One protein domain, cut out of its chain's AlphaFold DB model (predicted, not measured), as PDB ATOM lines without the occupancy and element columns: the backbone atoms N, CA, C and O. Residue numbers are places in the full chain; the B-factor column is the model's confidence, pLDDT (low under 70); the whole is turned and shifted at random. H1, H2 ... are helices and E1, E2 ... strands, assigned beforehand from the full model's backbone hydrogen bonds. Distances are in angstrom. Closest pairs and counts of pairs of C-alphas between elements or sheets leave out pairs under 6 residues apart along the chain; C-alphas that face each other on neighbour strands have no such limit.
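Overview. This is residues 13 to 24 and 170 to 239 of the 239 residues of the protein "S-adenosylmethionine synthetase" of Streptococcus pyogenes (UniProt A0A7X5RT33). A slab of three long antiparallel strands, E1, E4 and E5, has helix H1 packed along one face and no named element on the other. Beyond one end of these strands lie two small parts, the hairpin E2 and E3 and, well away from it, the short helix H2. The printed part has 82 residues, with two named helices and five named strands in the order E1, H1, E2, E3, E4, E5, H2; the sheet order is E1, E4, E5, and the class is mixed, helices and strands. The whole is loose and flat, with a radius of gyration of the C-alphas of 15.3 A and spans of 47 by 36 by 15 A.

Arrangement. E1, residues 17 to 23, is an edge strand, antiparallel to its neighbour E4, residues 206 to 212, at 174 degrees; N 20 and O 209 are 2.9 A apart, within hydrogen-bond range. H1, residues 173 to 184, is on the sheet in two layers, a helix on one face of a sheet, at a height of 8.3 A, over E1 and E4. It runs along the strands, at 22 degrees to E4 on the local plane; the closest C-alphas of H1 and E4 are those of Ala 178 and Val 207, 5.8 A apart. E2, residues 186 to 188, and E3, residues 194 to 196, form an antiparallel hairpin, with N 195 and O 187 2.8 A apart. E4 and E5, residues 215 to 221, form another antiparallel hairpin, at 166 degrees, with N 208 and O 219 2.9 A apart. H2, residues 232 to 238, is not on the sheet and is apart from H1. In both helices every O i to N i+4 pair is within hydrogen-bond range.

Along the chain. E1 begins at C-alpha 17 (182.435, 11.260, 13.139) and is 20.5 A long. H1 measures 16.1 A, E4 19.8 A and E5 20.0 A. H2 ends at C-alpha 238 (187.663, 29.119, 40.674).

Size, cuts and confidence. The C-alphas of His 14 and Asn 230, the two farthest apart, are 48.3 A from each other. Residues 25 to 169 are not printed, and C-alphas 24 and 170 are 20.8 A apart across this cut. Of the links printed whole, none is long. No printed residue is under 70 in pLDDT.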
ATOM      1  N   SER A  13     179.401   4.644  16.798       91.94
ATOM      2  CA  SER A  13     180.768   4.210  17.125       91.94
ATOM      3  C   SER A  13     181.509   3.612  15.920       91.94
ATOM      4  O   SER A  13     182.735   3.694  15.843       91.94
ATOM      5  N   HIS A  14     180.774   3.086  14.935       93.62
ATOM      6  CA  HIS A  14     181.334   2.561  13.688       93.62
ATOM      7  C   HIS A  14     181.629   3.638  12.630       93.62
ATOM      8  O   HIS A  14     182.165   3.318  11.565       93.62
ATOM      9  N   LEU A  15     181.267   4.897  12.889       96.00
ATOM     10  CA  LEU A  15     181.503   6.028  11.993       96.00
ATOM     11  C   LEU A  15     182.778   6.784  12.386       96.00
ATOM     12  O   LEU A  15     183.208   6.765  13.540       96.00
ATOM     13  N   SER A  16     183.378   7.506  11.438       97.00
ATOM     14  CA  SER A  16     184.532   8.376  11.714       97.00
ATOM     15  C   SER A  16     184.155   9.650  12.469       97.00
ATOM     16  O   SER A  16     185.027  10.322  13.000       97.00
ATOM     17  N   TYR A  17     182.874  10.007  12.539       98.12
ATOM     18  CA  TYR A  17     182.435  11.260  13.139       98.12
ATOM     19  C   TYR A  17     181.186  11.061  13.987       98.12
ATOM     20  O   TYR A  17     180.245  10.389  13.568       98.12
ATOM     21  N   GLU A  18     181.173  11.675  15.166       98.38
ATOM     22  CA  GLU A  18     180.073  11.581  16.119       98.38
ATOM     23  C   GLU A  18     179.950  12.878  16.925       98.38
ATOM     24  O   GLU A  18     180.950  13.488  17.312       98.38
ATOM     25  N   VAL A  19     178.710  13.295  17.187       98.31
ATOM     26  CA  VAL A  19     178.394  14.463  18.013       98.31
ATOM     27  C   VAL A  19     177.349  14.063  19.035       98.31
ATOM     28  O   VAL A  19     176.277  13.585  18.672       98.31
ATOM     29  N   VAL A  20     177.655  14.312  20.302       98.56
ATOM     30  CA  VAL A  20     176.748  14.084  21.422       98.56
ATOM     31  C   VAL A  20     176.596  15.378  22.204       98.56
ATOM     32  O   VAL A  20     177.582  16.041  22.525       98.56
ATOM     33  N   GLU A  21     175.360  15.732  22.543       98.62
ATOM     34  CA  GLU A  21     175.037  16.847  23.431       98.62
ATOM     35  C   GLU A  21     174.220  16.342  24.620       98.62
ATOM     36  O   GLU A  21     173.304  15.535  24.468       98.62
ATOM     37  N   ARG A  22     174.524  16.864  25.808       98.38
ATOM     38  CA  ARG A  22     173.727  16.671  27.012       98.38
ATOM     39  C   ARG A  22     173.460  18.011  27.682       98.38
ATOM     40  O   ARG A  22     174.390  18.719  28.069       98.38
ATOM     41  N   LYS A  23     172.176  18.329  27.839       98.62
ATOM     42  CA  LYS A  23     171.676  19.482  28.594       98.62
ATOM     43  C   LYS A  23     171.374  19.039  30.019       98.62
ATOM     44  O   LYS A  23     170.521  18.180  30.237       98.62
ATOM     45  N   GLY A  24     172.105  19.596  30.972       97.75
ATOM     46  CA  GLY A  24     172.003  19.246  32.376       97.75
ATOM     47  C   GLY A  24     170.720  19.742  33.021       97.75
ATOM     48  O   GLY A  24     169.963  20.518  32.443       97.75
ATOM     49  N   PRO A 170     174.737  -0.955  24.171       93.88
ATOM     50  CA  PRO A 170     175.358   0.013  25.086       93.88
ATOM     51  C   PRO A 170     175.427   1.435  24.518       93.88
ATOM     52  O   PRO A 170     175.097   1.655  23.354       93.88
ATOM     53  N   LEU A 171     175.823   2.384  25.370       96.81
ATOM     54  CA  LEU A 171     176.191   3.730  24.940       96.81
ATOM     55  C   LEU A 171     177.560   3.708  24.242       96.81
ATOM     56  O   LEU A 171     178.413   2.873  24.552       96.81
ATOM     57  N   THR A 172     177.791   4.643  23.325       97.06
ATOM     58  CA  THR A 172     179.126   4.885  22.766       97.06
ATOM     59  C   THR A 172     180.030   5.564  23.800       97.06
ATOM     60  O   THR A 172     179.567   6.171  24.766       97.06
ATOM     61  N   ILE A 173     181.347   5.563  23.565       97.44
ATOM     62  CA  ILE A 173     182.296   6.310  24.412       97.44
ATOM     63  C   ILE A 173     181.931   7.805  24.469       97.44
ATOM     64  O   ILE A 173     182.039   8.427  25.523       97.44
ATOM     65  N   SER A 174     181.496   8.402  23.353       98.25
ATOM     66  CA  SER A 174     181.124   9.823  23.311       98.25
ATOM     67  C   SER A 174     179.885  10.110  24.166       98.25
ATOM     68  O   SER A 174     179.822  11.138  24.843       98.25
ATOM     69  N   GLU A 175     178.919   9.189  24.164       98.31
ATOM     70  CA  GLU A 175     177.703   9.252  24.977       98.31
ATOM     71  C   GLU A 175     177.986   9.070  26.464       98.31
ATOM     72  O   GLU A 175     177.516   9.867  27.281       98.31
ATOM     73  N   GLU A 176     178.811   8.083  26.814       98.25
ATOM     74  CA  GLU A 176     179.274   7.874  28.185       98.25
ATOM     75  C   GLU A 176     180.023   9.102  28.707       98.25
ATOM     76  O   GLU A 176     179.728   9.573  29.806       98.25
ATOM     77  N   LEU A 177     180.933   9.683  27.914       98.44
ATOM     78  CA  LEU A 177     181.649  10.907  28.282       98.44
ATOM     79  C   LEU A 177     180.685  12.069  28.545       98.44
ATOM     80  O   LEU A 177     180.794  12.723  29.582       98.44
ATOM     81  N   ALA A 178     179.726  12.320  27.649       98.56
ATOM     82  CA  ALA A 178     178.754  13.398  27.831       98.56
ATOM     83  C   ALA A 178     177.920  13.200  29.110       98.56
ATOM     84  O   ALA A 178     177.746  14.140  29.891       98.56
ATOM     85  N   LEU A 179     177.448  11.971  29.346       98.31
ATOM     86  CA  LEU A 179     176.660  11.595  30.518       98.31
ATOM     87  C   LEU A 179     177.455  11.715  31.822       98.31
ATOM     88  O   LEU A 179     176.976  12.318  32.781       98.31
ATOM     89  N   MET A 180     178.671  11.169  31.866       98.38
ATOM     90  CA  MET A 180     179.510  11.163  33.067       98.38
ATOM     91  C   MET A 180     180.005  12.561  33.437       98.38
ATOM     92  O   MET A 180     180.032  12.902  34.620       98.38
ATOM     93  N   ILE A 181     180.381  13.379  32.448       98.19
ATOM     94  CA  ILE A 181     180.860  14.746  32.687       98.19
ATOM     95  C   ILE A 181     179.734  15.619  33.239       98.19
ATOM     96  O   ILE A 181     179.956  16.319  34.222       98.19
ATOM     97  N   GLU A 182     178.526  15.561  32.668       98.00
ATOM     98  CA  GLU A 182     177.377  16.283  33.232       98.00
ATOM     99  C   GLU A 182     177.025  15.739  34.624       98.00
ATOM    100  O   GLU A 182     176.892  16.515  35.570       98.00
ATOM    101  N   GLY A 183     176.996  14.413  34.782       97.44
ATOM    102  CA  GLY A 183     176.706  13.744  36.049       97.44
ATOM    103  C   GLY A 183     177.671  14.118  37.181       97.44
ATOM    104  O   GLY A 183     177.272  14.157  38.347       97.44
ATOM    105  N   TYR A 184     178.923  14.465  36.861       97.25
ATOM    106  CA  TYR A 184     179.911  14.921  37.841       97.25
ATOM    107  C   TYR A 184     179.480  16.196  38.578       97.25
ATOM    108  O   TYR A 184     179.826  16.373  39.745       97.25
ATOM    109  N   PHE A 185     178.675  17.064  37.963       97.31
ATOM    110  CA  PHE A 185     178.181  18.280  38.614       97.31
ATOM    111  C   PHE A 185     177.038  18.031  39.599       97.31
ATOM    112  O   PHE A 185     176.606  18.959  40.288       97.31
ATOM    113  N   TYR A 186     176.592  16.782  39.731       97.62
ATOM    114  CA  TYR A 186     175.541  16.387  40.655       97.62
ATOM    115  C   TYR A 186     176.058  15.425  41.728       97.62
ATOM    116  O   TYR A 186     177.096  14.762  41.609       97.62
ATOM    117  N   LYS A 187     175.322  15.388  42.833       96.88
ATOM    118  CA  LYS A 187     175.409  14.387  43.897       96.88
ATOM    119  C   LYS A 187     173.995  13.964  44.275       96.88
ATOM    120  O   LYS A 187     173.052  14.726  44.074       96.88
ATOM    121  N   LEU A 188     173.849  12.779  44.849       97.19
ATOM    122  CA  LEU A 188     172.544  12.302  45.291       97.19
ATOM    123  C   LEU A 188     172.189  12.871  46.669       97.19
ATOM    124  O   LEU A 188     173.046  12.969  47.552       97.19
ATOM    125  N   ASP A 189     170.931  13.270  46.836       94.81
ATOM    126  CA  ASP A 189     170.358  13.569  48.143       94.81
ATOM    127  C   ASP A 189     169.947  12.282  48.885       94.81
ATOM    128  O   ASP A 189     170.160  11.162  48.422       94.81
ATOM    129  N   LYS A 190     169.338  12.438  50.063       95.50
ATOM    130  CA  LYS A 190     168.855  11.318  50.890       95.50
ATOM    131  C   LYS A 190     167.767  10.453  50.230       95.50
ATOM    132  O   LYS A 190     167.476   9.384  50.749       95.50
ATOM    133  N   ASN A 191     167.132  10.943  49.167       94.31
ATOM    134  CA  ASN A 191     166.104  10.236  48.407       94.31
ATOM    135  C   ASN A 191     166.660   9.711  47.072       94.31
ATOM    136  O   ASN A 191     165.875   9.393  46.186       94.31
ATOM    137  N   GLU A 192     167.988   9.677  46.915       96.50
ATOM    138  CA  GLU A 192     168.675   9.259  45.688       96.50
ATOM    139  C   GLU A 192     168.367  10.148  44.472       96.50
ATOM    140  O   GLU A 192     168.490   9.727  43.324       96.50
ATOM    141  N   LEU A 193     167.998  11.411  44.709       95.50
ATOM    142  CA  LEU A 193     167.714  12.370  43.645       95.50
ATOM    143  C   LEU A 193     168.929  13.272  43.398       95.50
ATOM    144  O   LEU A 193     169.576  13.710  44.355       95.50
ATOM    145  N   PRO A 194     169.243  13.597  42.133       96.06
ATOM    146  CA  PRO A 194     170.361  14.469  41.811       96.06
ATOM    147  C   PRO A 194     170.125  15.889  42.338       96.06
ATOM    148  O   PRO A 194     169.065  16.492  42.159       96.06
ATOM    149  N   THR A 195     171.155  16.429  42.977       96.69
ATOM    150  CA  THR A 195     171.251  17.803  43.476       96.69
ATOM    151  C   THR A 195     172.601  18.393  43.076       96.69
ATOM    152  O   THR A 195     173.559  17.633  42.902       96.69
ATOM    153  N   PRO A 196     172.722  19.723  42.932       97.06
ATOM    154  CA  PRO A 196     173.995  20.345  42.589       97.06
ATOM    155  C   PRO A 196     175.118  19.962  43.563       97.06
ATOM    156  O   PRO A 196     174.977  20.045  44.789       97.06
ATOM    157  N   ARG A 197     176.259  19.537  43.013       96.38
ATOM    158  CA  ARG A 197     177.459  19.177  43.778       96.38
ATOM    159  C   ARG A 197     178.173  20.413  44.315       96.38
ATOM    160  O   ARG A 197     178.600  20.410  45.470       96.38
ATOM    161  N   PHE A 198     178.301  21.443  43.483       95.19
ATOM    162  CA  PHE A 198     179.066  22.652  43.772       95.19
ATOM    163  C   PHE A 198     178.133  23.818  44.079       95.19
ATOM    164  O   PHE A 198     177.208  24.100  43.327       95.19
ATOM    165  N   THR A 199     178.382  24.520  45.182       91.06
ATOM    166  CA  THR A 199     177.509  25.613  45.635       91.06
ATOM    167  C   THR A 199     177.715  26.911  44.862       91.06
ATOM    168  O   THR A 199     176.782  27.706  44.795       91.06
ATOM    169  N   LYS A 200     178.911  27.126  44.292       94.31
ATOM    170  CA  LYS A 200     179.271  28.333  43.529       94.31
ATOM    171  C   LYS A 200     179.013  28.223  42.018       94.31
ATOM    172  O   LYS A 200     179.062  29.241  41.332       94.31
ATOM    173  N   MET A 201     178.733  27.022  41.509       94.44
ATOM    174  CA  MET A 201     178.367  26.784  40.107       94.44
ATOM    175  C   MET A 201     176.845  26.733  39.975       94.44
ATOM    176  O   MET A 201     176.164  26.180  40.838       94.44
ATOM    177  N   GLY A 202     176.305  27.330  38.916       93.00
ATOM    178  CA  GLY A 202     174.885  27.228  38.601       93.00
ATOM    179  C   GLY A 202     174.554  25.929  37.864       93.00
ATOM    180  O   GLY A 202     175.438  25.190  37.436       93.00
ATOM    181  N   GLY A 203     173.258  25.634  37.753       92.44
ATOM    182  CA  GLY A 203     172.769  24.355  37.230       92.44
ATOM    183  C   GLY A 203     172.615  24.271  35.708       92.44
ATOM    184  O   GLY A 203     172.355  23.173  35.216       92.44
ATOM    185  N   ASP A 204     172.735  25.387  34.976       96.56
ATOM    186  CA  ASP A 204     172.629  25.427  33.506       96.56
ATOM    187  C   ASP A 204     173.915  24.905  32.860       96.56
ATOM    188  O   ASP A 204     174.802  25.651  32.453       96.56
ATOM    189  N   ILE A 205     174.052  23.585  32.876       97.69
ATOM    190  CA  ILE A 205     175.246  22.891  32.415       97.69
ATOM    191  C   ILE A 205     174.939  22.284  31.058       97.69
ATOM    192  O   ILE A 205     173.936  21.598  30.894       97.69
ATOM    193  N   LYS A 206     175.820  22.479  30.083       98.44
ATOM    194  CA  LYS A 206     175.739  21.799  28.790       98.44
ATOM    195  C   LYS A 206     177.077  21.180  28.439       98.44
ATOM    196  O   LYS A 206     178.091  21.874  28.414       98.44
ATOM    197  N   VAL A 207     177.055  19.893  28.115       98.69
ATOM    198  CA  VAL A 207     178.220  19.142  27.647       98.69
ATOM    199  C   VAL A 207     178.017  18.792  26.183       98.69
ATOM    200  O   VAL A 207     176.979  18.257  25.807       98.69
ATOM    201  N   MET A 208     179.014  19.084  25.356       98.75
ATOM    202  CA  MET A 208     179.071  18.661  23.963       98.75
ATOM    203  C   MET A 208     180.365  17.891  23.729       98.75
ATOM    204  O   MET A 208     181.451  18.409  23.999       98.75
ATOM    205  N   VAL A 209     180.247  16.674  23.211       98.75
ATOM    206  CA  VAL A 209     181.361  15.806  22.833       98.75
ATOM    207  C   VAL A 209     181.331  15.642  21.322       98.75
ATOM    208  O   VAL A 209     180.325  15.227  20.756       98.75
ATOM    209  N   VAL A 210     182.432  15.991  20.663       98.56
ATOM    210  CA  VAL A 210     182.627  15.781  19.227       98.56
ATOM    211  C   VAL A 210     183.804  14.841  19.056       98.56
ATOM    212  O   VAL A 210     184.916  15.179  19.463       98.56
ATOM    213  N   ARG A 211     183.568  13.682  18.449       98.44
ATOM    214  CA  ARG A 211     184.611  12.720  18.102       98.44
ATOM    215  C   ARG A 211     184.893  12.790  16.607       98.44
ATOM    216  O   ARG A 211     183.966  12.714  15.803       98.44
ATOM    217  N   ASN A 212     186.167  12.919  16.251       98.06
ATOM    218  CA  ASN A 212     186.664  12.802  14.885       98.06
ATOM    219  C   ASN A 212     187.753  11.724  14.855       98.06
ATOM    220  O   ASN A 212     188.827  11.897  15.430       98.06
ATOM    221  N   ASP A 213     187.440  10.590  14.243       96.62
ATOM    222  CA  ASP A 213     188.169   9.330  14.322       96.62
ATOM    223  C   ASP A 213     188.463   8.935  15.781       96.62
ATOM    224  O   ASP A 213     187.561   8.480  16.491       96.62
ATOM    225  N   LEU A 214     189.709   9.126  16.225       95.94
ATOM    226  CA  LEU A 214     190.199   8.797  17.569       95.94
ATOM    227  C   LEU A 214     190.332  10.026  18.487       95.94
ATOM    228  O   LEU A 214     190.678   9.880  19.659       95.94
ATOM    229  N   GLU A 215     190.087  11.234  17.976       98.00
ATOM    230  CA  GLU A 215     190.224  12.483  18.724       98.00
ATOM    231  C   GLU A 215     188.876  12.944  19.284       98.00
ATOM    232  O   GLU A 215     187.881  13.020  18.563       98.00
ATOM    233  N   TYR A 216     188.852  13.308  20.570       98.25
ATOM    234  CA  TYR A 216     187.659  13.796  21.267       98.25
ATOM    235  C   TYR A 216     187.837  15.264  21.652       98.25
ATOM    236  O   TYR A 216     188.736  15.624  22.410       98.25
ATOM    237  N   SER A 217     186.944  16.117  21.161       98.50
ATOM    238  CA  SER A 217     186.818  17.515  21.563       98.50
ATOM    239  C   SER A 217     185.605  17.678  22.469       98.50
ATOM    240  O   SER A 217     184.473  17.462  22.038       98.50
ATOM    241  N   ILE A 218     185.831  18.094  23.714       98.56
ATOM    242  CA  ILE A 218     184.778  18.242  24.722       98.56
ATOM    243  C   ILE A 218     184.622  19.721  25.067       98.56
ATOM    244  O   ILE A 218     185.599  20.404  25.367       98.56
ATOM    245  N   ARG A 219     183.386  20.220  25.028       98.38
ATOM    246  CA  ARG A 219     183.029  21.577  25.450       98.38
ATOM    247  C   ARG A 219     182.016  21.495  26.576       98.38
ATOM    248  O   ARG A 219     180.990  20.836  26.434       98.38
ATOM    249  N   ILE A 220     182.307  22.185  27.671       97.81
ATOM    250  CA  ILE A 220     181.428  22.285  28.831       97.81
ATOM    251  C   ILE A 220     181.094  23.762  29.010       97.81
ATOM    252  O   ILE A 220     181.995  24.594  29.084       97.81
ATOM    253  N   ASN A 221     179.807  24.084  29.048       96.75
ATOM    254  CA  ASN A 221     179.315  25.396  29.447       96.75
ATOM    255  C   ASN A 221     178.625  25.252  30.802       96.75
ATOM    256  O   ASN A 221     177.825  24.333  30.972       96.75
ATOM    257  N   PHE A 222     178.955  26.126  31.746       95.38
ATOM    258  CA  PHE A 222     178.286  26.238  33.034       95.38
ATOM    259  C   PHE A 222     178.387  27.685  33.542       95.38
ATOM    260  O   PHE A 222     179.420  28.332  33.351       95.38
ATOM    261  N   PRO A 223     177.351  28.212  34.213       93.94
ATOM    262  CA  PRO A 223     177.416  29.520  34.843       93.94
ATOM    263  C   PRO A 223     178.059  29.443  36.231       93.94
ATOM    264  O   PRO A 223     177.972  28.438  36.941       93.94
ATOM    265  N   LEU A 224     178.632  30.562  36.661       93.81
ATOM    266  CA  LEU A 224     178.983  30.808  38.056       93.81
ATOM    267  C   LEU A 224     177.901  31.661  38.714       93.81
ATOM    268  O   LEU A 224     177.286  32.515  38.078       93.81
ATOM    269  N   ILE A 225     177.664  31.435  40.000       92.62
ATOM    270  CA  ILE A 225     176.644  32.170  40.745       92.62
ATOM    271  C   ILE A 225     177.283  33.435  41.316       92.62
ATOM    272  O   ILE A 225     178.048  33.368  42.280       92.62
ATOM    273  N   SER A 226     176.947  34.586  40.727       91.31
ATOM    274  CA  SER A 226     177.628  35.869  40.961       91.31
ATOM    275  C   SER A 226     177.674  36.307  42.428       91.31
ATOM    276  O   SER A 226     178.657  36.909  42.847       91.31
ATOM    277  N   LYS A 227     176.682  35.927  43.247       89.88
ATOM    278  CA  LYS A 227     176.645  36.250  44.687       89.88
ATOM    279  C   LYS A 227     177.828  35.715  45.501       89.88
ATOM    280  O   LYS A 227     178.034  36.145  46.629       89.88
ATOM    281  N   PHE A 228     178.578  34.748  44.966       92.88
ATOM    282  CA  PHE A 228     179.741  34.160  45.637       92.88
ATOM    283  C   PHE A 228     181.086  34.710  45.159       92.88
ATOM    284  O   PHE A 228     182.112  34.152  45.553       92.88
ATOM    285  N   PHE A 229     181.079  35.745  44.317       93.50
ATOM    286  CA  PHE A 229     182.274  36.335  43.724       93.50
ATOM    287  C   PHE A 229     182.183  37.858  43.772       93.50
ATOM    288  O   PHE A 229     181.125  38.415  43.488       93.50
ATOM    289  N   ASN A 230     183.283  38.534  44.102       92.88
ATOM    290  CA  ASN A 230     183.321  40.002  44.202       92.88
ATOM    291  C   ASN A 230     183.950  40.683  42.976       92.88
ATOM    292  O   ASN A 230     183.841  41.897  42.826       92.88
ATOM    293  N   ASN A 231     184.645  39.921  42.131       91.69
ATOM    294  CA  ASN A 231     185.281  40.393  40.902       91.69
ATOM    295  C   ASN A 231     185.555  39.223  39.940       91.69
ATOM    296  O   ASN A 231     185.373  38.051  40.275       91.69
ATOM    297  N   ASP A 232     186.009  39.570  38.741       92.06
ATOM    298  CA  ASP A 232     186.348  38.661  37.649       92.06
ATOM    299  C   ASP A 232     187.564  37.777  37.947       92.06
ATOM    300  O   ASP A 232     187.585  36.612  37.562       92.06
ATOM    301  N   ILE A 233     188.557  38.290  38.674       93.81
ATOM    302  CA  ILE A 233     189.743  37.511  39.054       93.81
ATOM    303  C   ILE A 233     189.343  36.336  39.957       93.81
ATOM    304  O   ILE A 233     189.789  35.209  39.745       93.81
ATOM    305  N   GLU A 234     188.477  36.572  40.948       93.00
ATOM    306  CA  GLU A 234     187.991  35.525  41.854       93.00
ATOM    307  C   GLU A 234     187.225  34.429  41.098       93.00
ATOM    308  O   GLU A 234     187.374  33.246  41.406       93.00
ATOM    309  N   SER A 235     186.419  34.811  40.102       91.25
ATOM    310  CA  SER A 235     185.628  33.859  39.322       91.25
ATOM    311  C   SER A 235     186.487  33.043  38.352       91.25
ATOM    312  O   SER A 235     186.273  31.839  38.227       91.25
ATOM    313  N   GLN A 236     187.506  33.652  37.741       90.62
ATOM    314  CA  GLN A 236     188.457  32.962  36.863       90.62
ATOM    315  C   GLN A 236     189.351  31.973  37.617       90.62
ATOM    316  O   GLN A 236     189.636  30.907  37.091       90.62
ATOM    317  N   LEU A 237     189.773  32.294  38.845       92.88
ATOM    318  CA  LEU A 237     190.596  31.396  39.669       92.88
ATOM    319  C   LEU A 237     189.833  30.175  40.206       92.88
ATOM    320  O   LEU A 237     190.457  29.234  40.696       92.88
ATOM    321  N   TYR A 238     188.501  30.215  40.192       90.50
ATOM    322  CA  TYR A 238     187.663  29.119  40.674       90.50
ATOM    323  C   TYR A 238     187.452  28.009  39.634       90.50
ATOM    324  O   TYR A 238     187.200  26.866  40.024       90.50
ATOM    325  N   VAL A 239     187.517  28.355  38.344       83.56
ATOM    326  CA  VAL A 239     187.359  27.436  37.203       83.56
ATOM    327  C   VAL A 239     188.665  26.706  36.924       83.56
ATOM    328  O   VAL A 239     188.589  25.476  36.708       83.56
TER     329      VAL A 239